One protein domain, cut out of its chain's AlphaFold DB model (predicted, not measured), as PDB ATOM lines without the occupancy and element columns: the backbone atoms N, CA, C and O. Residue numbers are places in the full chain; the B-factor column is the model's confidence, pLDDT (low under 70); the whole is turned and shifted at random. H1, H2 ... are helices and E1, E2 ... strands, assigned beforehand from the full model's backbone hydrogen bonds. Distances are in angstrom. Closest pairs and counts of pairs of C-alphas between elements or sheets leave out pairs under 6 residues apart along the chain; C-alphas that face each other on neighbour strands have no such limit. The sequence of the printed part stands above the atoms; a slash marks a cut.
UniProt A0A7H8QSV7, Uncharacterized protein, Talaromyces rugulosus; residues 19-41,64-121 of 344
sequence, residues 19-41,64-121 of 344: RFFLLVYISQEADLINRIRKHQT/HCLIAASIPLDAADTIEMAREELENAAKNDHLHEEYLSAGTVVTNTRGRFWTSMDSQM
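What this domain is: This is residues 19 to 41 and 64 to 121 of the 344 residues of an uncharacterized protein of Talaromyces rugulosus (UniProt A0A7H8QSV7). A strongly twisted sheet of four strands makes the middle, with the helix H2 slanting over one face and the helix H3 standing up from the opposite face, where its residues 116 to 121 stick out. The helix H1 sits near the last residues of H2. The printed part has 81 residues, with three named helices and four named strands in the order E1, H1, E2, H2, E3, E4, H3. The sheet runs E1, E2, E4, E3 and is mixed, and the class is mixed, helices and strands. The whole is compact, with a radius of gyration of the C-alphas of 13.1 A and spans of 39 by 33 by 19 A.

Where its parts are: E1, residues 20 to 27, begins at C-alpha 20 (241.086, 83.314, 191.992) and is 22.2 A long. H1 is residues 30 to 41, 16.5 A. After the cut, E2, residues 64 to 72, is 26.3 A long and begins at C-alpha 64 (220.584, 92.412, 200.685). H2, the longest helix, is residues 78 to 92, 20.5 A. E3, residues 95 to 100, is 15.5 A long and E4, residues 103 to 108, is 16.7 A. H3, residues 109 to 121, is 18.5 A long and ends at C-alpha 121 (231.199, 76.035, 207.303).

How they stand to each other: In the sheet, the edge strand E1 is antiparallel to E2, with N 25 and O 67 3.3 A apart, within hydrogen-bond range. E2 is parallel to E4, with N 66 and O 106 at 2.8 A. E4 and the edge strand E3 form an antiparallel hairpin, with N 96 and O 107 at 2.7 A. There are three layers, helices on both faces of a sheet: H1 and H2 on one face, H3 on the other. H2 is over E1 and E2 at a height over the sheet of 8.0 A; its closest C-alphas to E2 are those of Leu 86 and Ala 69, 5.6 A apart. H3, at a height of 9.7 A, stands up from the sheet at 63 degrees; its closest C-alphas to E2 are those of Gly 111 and Ala 68, 4.9 A apart. H1, with residues 36 to 39 alone, and H2, with residues 90 to 91 alone, only just touch, with 3 pairs of C-alphas within 8 A. Their closest C-alphas are those of Ile 36 and Lys 91, 7.1 A apart, and they run the same way at a steep tilt of 47 degrees. H3 is apart from H1 and H2. In H1, H2 and H3 every O i to N i+4 pair is within hydrogen-bond range.

The domain as a whole: The two C-alphas farthest apart are those of Ala 76 and Ser 101, 40.5 A. Residues 42 to 63 are not printed, and C-alphas 41 and 64 are 19.8 A apart across the cut. The links that are printed whole are tight. The mean pLDDT of the printed part is 80.4; residues 19 to 33, 36 to 37 and 39 to 41 are under 70.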
ATOM      1  N   ARG A  19     244.154  80.000 191.517       50.34
ATOM      2  CA  ARG A  19     244.381  81.362 191.993       50.34
ATOM      3  C   ARG A  19     243.247  82.250 191.478       50.34
ATOM      4  O   ARG A  19     243.397  82.876 190.436       50.34
ATOM      5  N   PHE A  20     242.140  82.317 192.217       55.59
ATOM      6  CA  PHE A  20     241.086  83.314 191.992       55.59
ATOM      7  C   PHE A  20     240.890  84.189 193.232       55.59
ATOM      8  O   PHE A  20     240.942  83.687 194.355       55.59
ATOM      9  N   PHE A  21     240.643  85.484 193.021       57.19
ATOM     10  CA  PHE A  21     240.064  86.354 194.044       57.19
ATOM     11  C   PHE A  21     238.542  86.323 193.922       57.19
ATOM     12  O   PHE A  21     238.003  86.469 192.823       57.19
ATOM     13  N   LEU A  22     237.864  86.147 195.057       61.31
ATOM     14  CA  LEU A  22     236.432  86.378 195.159       61.31
ATOM     15  C   LEU A  22     236.202  87.823 195.582       61.31
ATOM     16  O   LEU A  22     236.698  88.250 196.627       61.31
ATOM     17  N   LEU A  23     235.412  88.542 194.796       61.03
ATOM     18  CA  LEU A  23     234.886  89.837 195.189       61.03
ATOM     19  C   LEU A  23     233.416  89.714 195.514       61.03
ATOM     20  O   LEU A  23     232.630  89.194 194.724       61.03
ATOM     21  N   VAL A  24     233.083  90.197 196.701       62.66
ATOM     22  CA  VAL A  24     231.730  90.216 197.225       62.66
ATOM     23  C   VAL A  24     231.290  91.667 197.288       62.66
ATOM     24  O   VAL A  24     231.840  92.449 198.064       62.66
ATOM     25  N   TYR A  25     230.311  92.025 196.464       65.38
ATOM     26  CA  TYR A  25     229.654  93.323 196.549       65.38
ATOM     27  C   TYR A  25     228.379  93.188 197.379       65.38
ATOM     28  O   TYR A  25     227.493  92.416 197.014       65.38
ATOM     29  N   ILE A  26     228.305  93.933 198.485       60.88
ATOM     30  CA  ILE A  26     227.103  94.062 199.313       60.88
ATOM     31  C   ILE A  26     226.607  95.492 199.157       60.88
ATOM     32  O   ILE A  26     227.289  96.430 199.567       60.88
ATOM     33  N   SER A  27     225.424  95.659 198.572       63.12
ATOM     34  CA  SER A  27     224.764  96.960 198.478       63.12
ATOM     35  C   SER A  27     223.354  96.893 199.043       63.12
ATOM     36  O   SER A  27     222.636  95.918 198.826       63.12
ATOM     37  N   GLN A  28     222.989  97.947 199.773       57.41
ATOM     38  CA  GLN A  28     221.622  98.252 200.206       57.41
ATOM     39  C   GLN A  28     220.933  99.246 199.251       57.41
ATOM     40  O   GLN A  28     219.871  99.780 199.558       57.41
ATOM     41  N   GLU A  29     221.531  99.552 198.095       65.31
ATOM     42  CA  GLU A  29     220.953 100.520 197.167       65.31
ATOM     43  C   GLU A  29     219.748  99.919 196.440       65.31
ATOM     44  O   GLU A  29     219.879  99.124 195.505       65.31
ATOM     45  N   ALA A  30     218.560 100.377 196.841       65.00
ATOM     46  CA  ALA A  30     217.289 100.075 196.190       65.00
ATOM     47  C   ALA A  30     217.336 100.297 194.665       65.00
ATOM     48  O   ALA A  30     216.693  99.569 193.913       65.00
ATOM     49  N   ASP A  31     218.144 101.250 194.188       69.38
ATOM     50  CA  ASP A  31     218.319 101.539 192.762       69.38
ATOM     51  C   ASP A  31     218.967 100.392 191.982       69.38
ATOM     52  O   ASP A  31     218.552 100.117 190.854       69.38
ATOM     53  N   LEU A  32     219.953  99.696 192.554       68.88
ATOM     54  CA  LEU A  32     220.577  98.551 191.891       68.88
ATOM     55  C   LEU A  32     219.593  97.382 191.809       68.88
ATOM     56  O   LEU A  32     219.434  96.789 190.744       68.88
ATOM     57  N   ILE A  33     218.874  97.118 192.902       67.06
ATOM     58  CA  ILE A  33     217.834  96.083 192.973       67.06
ATOM     59  C   ILE A  33     216.722  96.376 191.955       67.06
ATOM     60  O   ILE A  33     216.304  95.492 191.206       67.06
ATOM     61  N   ASN A  34     216.286  97.633 191.858       73.88
ATOM     62  CA  ASN A  34     215.269  98.058 190.899       73.88
ATOM     63  C   ASN A  34     215.754  97.949 189.446       73.88
ATOM     64  O   ASN A  34     214.989  97.524 188.578       73.88
ATOM     65  N   ARG A  35     217.020  98.286 189.156       70.75
ATOM     66  CA  ARG A  35     217.612  98.125 187.814       70.75
ATOM     67  C   ARG A  35     217.701  96.662 187.407       70.75
ATOM     68  O   ARG A  35     217.339  96.324 186.283       70.75
ATOM     69  N   ILE A  36     218.135  95.813 188.329       66.94
ATOM     70  CA  ILE A  36     218.197  94.366 188.154       66.94
ATOM     71  C   ILE A  36     216.809  93.801 187.826       66.94
ATOM     72  O   ILE A  36     216.643  93.123 186.811       66.94
ATOM     73  N   ARG A  37     215.789  94.133 188.630       68.81
ATOM     74  CA  ARG A  37     214.414  93.657 188.411       68.81
ATOM     75  C   ARG A  37     213.865  94.123 187.066       68.81
ATOM     76  O   ARG A  37     213.287  93.327 186.331       68.81
ATOM     77  N   LYS A  38     214.109  95.385 186.702       76.56
ATOM     78  CA  LYS A  38     213.685  95.944 185.411       76.56
ATOM     79  C   LYS A  38     214.315  95.212 184.222       76.56
ATOM     80  O   LYS A  38     213.639  94.998 183.216       76.56
ATOM     81  N   HIS A  39     215.583  94.813 184.332       66.94
ATOM     82  CA  HIS A  39     216.251  94.031 183.292       66.94
ATOM     83  C   HIS A  39     215.655  92.629 183.148       66.94
ATOM     84  O   HIS A  39     215.384  92.220 182.024       66.94
ATOM     85  N   GLN A  40     215.354  91.941 184.252       65.12
ATOM     86  CA  GLN A  40     214.729  90.614 184.205       65.12
ATOM     87  C   GLN A  40     213.332  90.642 183.572       65.12
ATOM     88  O   GLN A  40     213.018  89.787 182.747       65.12
ATOM     89  N   THR A  41     212.520  91.662 183.882       69.12
ATOM     90  CA  THR A  41     211.184  91.825 183.278       69.12
ATOM     91  C   THR A  41     211.219  92.153 181.784       69.12
ATOM     92  O   THR A  41     210.214  91.984 181.108       69.12
ATOM     93  N   HIS A  64     219.141  92.450 200.904       84.00
ATOM     94  CA  HIS A  64     220.584  92.412 200.685       84.00
ATOM     95  C   HIS A  64     220.902  91.828 199.307       84.00
ATOM     96  O   HIS A  64     220.312  90.837 198.890       84.00
ATOM     97  N   CYS A  65     221.863  92.406 198.586       84.50
ATOM     98  CA  CYS A  65     222.340  91.850 197.321       84.50
ATOM     99  C   CYS A  65     223.775  91.333 197.478       84.50
ATOM    100  O   CYS A  65     224.622  92.059 197.993       84.50
ATOM    101  N   LEU A  66     224.034  90.094 197.046       86.88
ATOM    102  CA  LEU A  66     225.345  89.445 197.070       86.88
ATOM    103  C   LEU A  66     225.713  88.969 195.660       86.88
ATOM    104  O   LEU A  66     225.312  87.890 195.222       86.88
ATOM    105  N   ILE A  67     226.506  89.765 194.949       88.38
ATOM    106  CA  ILE A  67     227.002  89.403 193.617       88.38
ATOM    107  C   ILE A  67     228.460  88.987 193.743       88.38
ATOM    108  O   ILE A  67     229.272  89.714 194.321       88.38
ATOM    109  N   ALA A  68     228.769  87.804 193.216       89.44
ATOM    110  CA  ALA A  68     230.102  87.227 193.241       89.44
ATOM    111  C   ALA A  68     230.659  87.069 191.823       89.44
ATOM    112  O   ALA A  68     230.051  86.411 190.977       89.44
ATOM    113  N   ALA A  69     231.859  87.596 191.592       88.94
ATOM    114  CA  ALA A  69     232.618  87.395 190.363       88.94
ATOM    115  C   ALA A  69     234.015  86.829 190.666       88.94
ATOM    116  O   ALA A  69     234.525  86.974 191.780       88.94
ATOM    117  N   SER A  70     234.611  86.165 189.674       85.56
ATOM    118  CA  SER A  70     235.944  85.561 189.765       85.56
ATOM    119  C   SER A  70     236.906  86.319 188.869       85.56
ATOM    120  O   SER A  70     236.594  86.534 187.702       85.56
ATOM    121  N   ILE A  71     238.083  86.660 189.392       85.12
ATOM    122  CA  ILE A  71     239.082  87.440 188.651       85.12
ATOM    123  C   ILE A  71     240.429  86.730 188.684       85.12
ATOM    124  O   ILE A  71     240.795  86.180 189.734       85.12
ATOM    125  N   PRO A  72     241.171  86.739 187.564       82.31
ATOM    126  CA  PRO A  72     242.546  86.267 187.535       82.31
ATOM    127  C   PRO A  72     243.454  87.074 188.477       82.31
ATOM    128  O   PRO A  72     243.388  88.300 188.569       82.31
ATOM    129  N   LEU A  73     244.319  86.361 189.200       74.81
ATOM    130  CA  LEU A  73     245.206  86.927 190.224       74.81
ATOM    131  C   LEU A  73     246.377  87.753 189.665       74.81
ATOM    132  O   LEU A  73     247.033  88.461 190.422       74.81
ATOM    133  N   ASP A  74     246.663  87.626 188.373       82.06
ATOM    134  CA  ASP A  74     247.779  88.242 187.655       82.06
ATOM    135  C   ASP A  74     247.379  89.480 186.836       82.06
ATOM    136  O   ASP A  74     248.206  90.032 186.108       82.06
ATOM    137  N   ALA A  75     246.137  89.955 186.965       76.94
ATOM    138  CA  ALA A  75     245.698  91.168 186.289       76.94
ATOM    139  C   ALA A  75     246.472  92.397 186.802       76.94
ATOM    140  O   ALA A  75     246.523  92.654 188.005       76.94
ATOM    141  N   ALA A  76     247.047  93.180 185.882       78.38
ATOM    142  CA  ALA A  76     247.784  94.402 186.214       78.38
ATOM    143  C   ALA A  76     246.900  95.440 186.937       78.38
ATOM    144  O   ALA A  76     247.365  96.090 187.868       78.38
ATOM    145  N   ASP A  77     245.611  95.499 186.573       82.06
ATOM    146  CA  ASP A  77     244.611  96.416 187.129       82.06
ATOM    147  C   ASP A  77     243.423  95.644 187.733       82.06
ATOM    148  O   ASP A  77     242.298  95.661 187.231       82.06
ATOM    149  N   THR A  78     243.681  94.935 188.836       80.62
ATOM    150  CA  THR A  78     242.699  94.062 189.516       80.62
ATOM    151  C   THR A  78     241.389  94.757 189.908       80.62
ATOM    152  O   THR A  78     240.351  94.101 189.944       80.62
ATOM    153  N   ILE A  79     241.404  96.067 190.186       82.81
ATOM    154  CA  ILE A  79     240.227  96.820 190.656       82.81
ATOM    155  C   ILE A  79     239.267  97.179 189.512       82.81
ATOM    156  O   ILE A  79     238.059  97.021 189.669       82.81
ATOM    157  N   GLU A  80     239.770  97.652 188.370       85.50
ATOM    158  CA  GLU A  80     238.903  97.987 187.226       85.50
ATOM    159  C   GLU A  80     238.297  96.718 186.624       85.50
ATOM    160  O   GLU A  80     237.084  96.639 186.439       85.50
ATOM    161  N   MET A  81     239.111  95.670 186.457       83.88
ATOM    162  CA  MET A  81     238.625  94.361 186.017       83.88
ATOM    163  C   MET A  81     237.580  93.792 186.986       83.88
ATOM    164  O   MET A  81     236.598  93.192 186.561       83.88
ATOM    165  N   ALA A  82     237.746  94.028 188.290       84.94
ATOM    166  CA  ALA A  82     236.755  93.641 189.287       84.94
ATOM    167  C   ALA A  82     235.422  94.315 189.125       84.94
ATOM    168  O   ALA A  82     234.380  93.668 189.234       84.94
ATOM    169  N   ARG A  83     235.457  95.614 188.888       85.62
ATOM    170  CA  ARG A  83     234.248  96.376 188.682       85.62
ATOM    171  C   ARG A  83     233.544  95.937 187.401       85.62
ATOM    172  O   ARG A  83     232.338  95.713 187.441       85.62
ATOM    173  N   GLU A  84     234.286  95.774 186.308       89.00
ATOM    174  CA  GLU A  84     233.735  95.325 185.030       89.00
ATOM    175  C   GLU A  84     233.099  93.935 185.154       89.00
ATOM    176  O   GLU A  84     231.944  93.758 184.774       89.00
ATOM    177  N   GLU A  85     233.791  92.977 185.775       88.62
ATOM    178  CA  GLU A  85     233.269  91.623 185.982       88.62
ATOM    179  C   GLU A  85     232.061  91.582 186.927       88.62
ATOM    180  O   GLU A  85     231.127  90.817 186.701       88.62
ATOM    181  N   LEU A  86     232.026  92.421 187.968       87.19
ATOM    182  CA  LEU A  86     230.855  92.530 188.843       87.19
ATOM    183  C   LEU A  86     229.658  93.153 188.121       87.19
ATOM    184  O   LEU A  86     228.539  92.666 188.271       87.19
ATOM    185  N   GLU A  87     229.869  94.206 187.328       88.44
ATOM    186  CA  GLU A  87     228.812  94.801 186.507       88.44
ATOM    187  C   GLU A  87     228.309  93.815 185.445       88.44
ATOM    188  O   GLU A  87     227.106  93.747 185.184       88.44
ATOM    189  N   ASN A  88     229.219  93.045 184.847       89.31
ATOM    190  CA  ASN A  88     228.921  91.998 183.881       89.31
ATOM    191  C   ASN A  88     228.082  90.883 184.523       89.31
ATOM    192  O   ASN A  88     227.000  90.575 184.027       89.31
ATOM    193  N   ALA A  89     228.518  90.355 185.669       89.19
ATOM    194  CA  ALA A  89     227.783  89.352 186.437       89.19
ATOM    195  C   ALA A  89     226.402  89.869 186.872       89.19
ATOM    196  O   ALA A  89     225.410  89.158 186.754       89.19
ATOM    197  N   ALA A  90     226.299  91.127 187.308       86.50
ATOM    198  CA  ALA A  90     225.025  91.724 187.708       86.50
ATOM    199  C   ALA A  90     224.014  91.850 186.557       86.50
ATOM    200  O   ALA A  90     222.808  91.782 186.791       86.50
ATOM    201  N   LYS A  91     224.496  92.078 185.329       88.12
ATOM    202  CA  LYS A  91     223.652  92.241 184.136       88.12
ATOM    203  C   LYS A  91     223.290  90.906 183.492       88.12
ATOM    204  O   LYS A  91     222.173  90.766 183.006       88.12
ATOM    205  N   ASN A  92     224.239  89.973 183.457       91.00
ATOM    206  CA  ASN A  92     224.156  88.787 182.608       91.00
ATOM    207  C   ASN A  92     223.907  87.487 183.378       91.00
ATOM    208  O   ASN A  92     223.387  86.542 182.785       91.00
ATOM    209  N   ASP A  93     224.234  87.412 184.673       91.31
ATOM    210  CA  ASP A  93     223.969  86.199 185.446       91.31
ATOM    211  C   ASP A  93     222.501  86.127 185.880       91.31
ATOM    212  O   ASP A  93     221.862  87.122 186.232       91.31
ATOM    213  N   HIS A  94     221.974  84.905 185.944       89.56
ATOM    214  CA  HIS A  94     220.695  84.659 186.593       89.56
ATOM    215  C   HIS A  94     220.817  84.923 188.093       89.56
ATOM    216  O   HIS A  94     221.662  84.342 188.784       89.56
ATOM    217  N   LEU A  95     219.942  85.792 188.591       90.38
ATOM    218  CA  LEU A  95     219.854  86.087 190.011       90.38
ATOM    219  C   LEU A  95     218.773  85.228 190.655       90.38
ATOM    220  O   LEU A  95     217.699  85.008 190.096       90.38
ATOM    221  N   HIS A  96     219.086  84.760 191.847       89.75
ATOM    222  CA  HIS A  96     218.255  83.957 192.712       89.75
ATOM    223  C   HIS A  96     217.897  84.790 193.936       89.75
ATOM    224  O   HIS A  96     218.775  85.379 194.567       89.75
ATOM    225  N   GLU A  97     216.615  84.832 194.266       90.38
ATOM    226  CA  GLU A  97     216.112  85.443 195.491       90.38
ATOM    227  C   GLU A  97     215.916  84.335 196.530       90.38
ATOM    228  O   GLU A  97     215.229  83.344 196.276       90.38
ATOM    229  N   GLU A  98     216.568  84.472 197.679       87.62
ATOM    230  CA  GLU A  98     216.488  83.540 198.796       87.62
ATOM    231  C   GLU A  98     215.984  84.285 200.034       87.62
ATOM    232  O   GLU A  98     216.501  85.339 200.406       87.62
ATOM    233  N   TYR A  99     214.940  83.747 200.660       86.81
ATOM    234  CA  TYR A  99     214.344  84.325 201.859       86.81
ATOM    235  C   TYR A  99     215.039  83.730 203.085       86.81
ATOM    236  O   TYR A  99     214.851  82.553 203.395       86.81
ATOM    237  N   LEU A 100     215.847  84.536 203.773       83.19
ATOM    238  CA  LEU A 100     216.498  84.164 205.027       83.19
ATOM    239  C   LEU A 100     215.741  84.769 206.214       83.19
ATOM    240  O   LEU A 100     214.957  85.707 206.076       83.19
ATOM    241  N   SER A 101     216.006  84.262 207.419       80.69
ATOM    242  CA  SER A 101     215.419  84.801 208.654       80.69
ATOM    243  C   SER A 101     215.787  86.267 208.919       80.69
ATOM    244  O   SER A 101     215.051  86.953 209.621       80.69
ATOM    245  N   ALA A 102     216.903  86.742 208.353       83.38
ATOM    246  CA  ALA A 102     217.401  88.112 208.471       83.38
ATOM    247  C   ALA A 102     216.974  89.038 207.312       83.38
ATOM    248  O   ALA A 102     217.470  90.153 207.227       83.38
ATOM    249  N   GLY A 103     216.119  88.570 206.396       86.56
ATOM    250  CA  GLY A 103     215.671  89.344 205.237       86.56
ATOM    251  C   GLY A 103     215.845  88.606 203.912       86.56
ATOM    252  O   GLY A 103     216.214  87.431 203.857       86.56
ATOM    253  N   THR A 104     215.557  89.304 202.820       86.88
ATOM    254  CA  THR A 104     215.638  88.735 201.472       86.88
ATOM    255  C   THR A 104     217.026  88.970 200.891       86.88
ATOM    256  O   THR A 104     217.501  90.106 200.848       86.88
ATOM    257  N   VAL A 105     217.682  87.910 200.417       88.81
ATOM    258  CA  VAL A 105     219.001  87.991 199.784       88.81
ATOM    259  C   VAL A 105     218.894  87.674 198.295       88.81
ATOM    260  O   VAL A 105     218.421  86.611 197.907       88.81
ATOM    261  N   VAL A 106     219.369  88.586 197.448       89.38
ATOM    262  CA  VAL A 106     219.440  88.403 195.992       89.38
ATOM    263  C   VAL A 106     220.878  88.086 195.597       89.38
ATOM    264  O   VAL A 106     221.770  88.906 195.814       89.38
ATOM    265  N   THR A 107     221.117  86.915 195.005       92.94
ATOM    266  CA  THR A 107     222.465  86.430 194.664       92.94
ATOM    267  C   THR A 107     222.558  85.924 193.232       92.94
ATOM    268  O   THR A 107     221.587  85.393 192.712       92.94
ATOM    269  N   ASN A 108     223.714  86.029 192.575       93.38
ATOM    270  CA  ASN A 108     223.948  85.254 191.349       93.38
ATOM    271  C   ASN A 108     224.281  83.788 191.686       93.38
ATOM    272  O   ASN A 108     224.520  83.445 192.845       93.38
ATOM    273  N   THR A 109     224.341  82.900 190.687       90.94
ATOM    274  CA  THR A 109     224.670  81.473 190.899       90.94
ATOM    275  C   THR A 109     225.957  81.274 191.711       90.94
ATOM    276  O   THR A 109     226.015  80.402 192.579       90.94
ATOM    277  N   ARG A 110     226.978  82.113 191.482       88.69
ATOM    278  CA  ARG A 110     228.218  82.098 192.272       88.69
ATOM    279  C   ARG A 110     227.980  82.556 193.710       88.69
ATOM    280  O   ARG A 110     228.450  81.894 194.626       88.69
ATOM    281  N   GLY A 111     227.240  83.640 193.933       88.38
ATOM    282  CA  GLY A 111     226.901  84.133 195.269       88.38
ATOM    283  C   GLY A 111     226.153  83.085 196.094       88.38
ATOM    284  O   GLY A 111     226.521  82.838 197.239       88.38
ATOM    285  N   ARG A 112     225.196  82.381 195.477       88.62
ATOM    286  CA  ARG A 112     224.458  81.272 196.099       88.62
ATOM    287  C   ARG A 112     225.360  80.115 196.539       88.62
ATOM    288  O   ARG A 112     225.135  79.500 197.578       88.62
ATOM    289  N   PHE A 113     226.386  79.797 195.751       89.31
ATOM    290  CA  PHE A 113     227.375  78.794 196.150       89.31
ATOM    291  C   PHE A 113     228.085  79.206 197.450       89.31
ATOM    292  O   PHE A 113     228.243  78.383 198.350       89.31
ATOM    293  N   TRP A 114     228.450  80.483 197.587       85.69
ATOM    294  CA  TRP A 114     229.127  80.987 198.784       85.69
ATOM    295  C   TRP A 114     228.227  81.047 200.012       85.69
ATOM    296  O   TRP A 114     228.692  80.687 201.088       85.69
ATOM    297  N   THR A 115     226.957  81.439 199.878       85.00
ATOM    298  CA  THR A 115     226.012  81.410 201.011       85.00
ATOM    299  C   THR A 115     225.770  79.982 201.502       85.00
ATOM    300  O   THR A 115     225.771  79.725 202.708       85.00
ATOM    301  N   SER A 116     225.651  79.025 200.575       87.81
ATOM    302  CA  SER A 116     225.564  77.603 200.914       87.81
ATOM    303  C   SER A 116     226.833  77.103 201.608       87.81
ATOM    304  O   SER A 116     226.746  76.387 202.606       87.81
ATOM    305  N   MET A 117     228.011  77.498 201.121       88.19
ATOM    306  CA  MET A 117     229.278  77.099 201.727       88.19
ATOM    307  C   MET A 117     229.485  77.730 203.108       88.19
ATOM    308  O   MET A 117     229.985  77.055 204.000       88.19
ATOM    309  N   ASP A 118     229.087  78.986 203.314       84.44
ATOM    310  CA  ASP A 118     229.145  79.645 204.624       84.44
ATOM    311  C   ASP A 118     228.258  78.927 205.649       84.44
ATOM    312  O   ASP A 118     228.702  78.650 206.763       84.44
ATOM    313  N   SER A 119     227.058  78.507 205.234       86.44
ATOM    314  CA  SER A 119     226.153  77.703 206.068       86.44
ATOM    315  C   SER A 119     226.795  76.367 206.464       86.44
ATOM    316  O   SER A 119     226.874  76.047 207.649       86.44
ATOM    317  N   GLN A 120     227.361  75.635 205.496       90.56
ATOM    318  CA  GLN A 120     228.086  74.383 205.758       90.56
ATOM    319  C   GLN A 120     229.309  74.595 206.663       90.56
ATOM    320  O   GLN A 120     229.584  73.793 207.555       90.56
ATOM    321  N   MET A 121     230.051  75.687 206.466       89.31
ATOM    322  CA  MET A 121     231.199  76.035 207.303       89.31
ATOM    323  C   MET A 121     230.780  76.392 208.728       89.31
ATOM    324  O   MET A 121     231.511  76.073 209.666       89.31
TER     325      MET A 121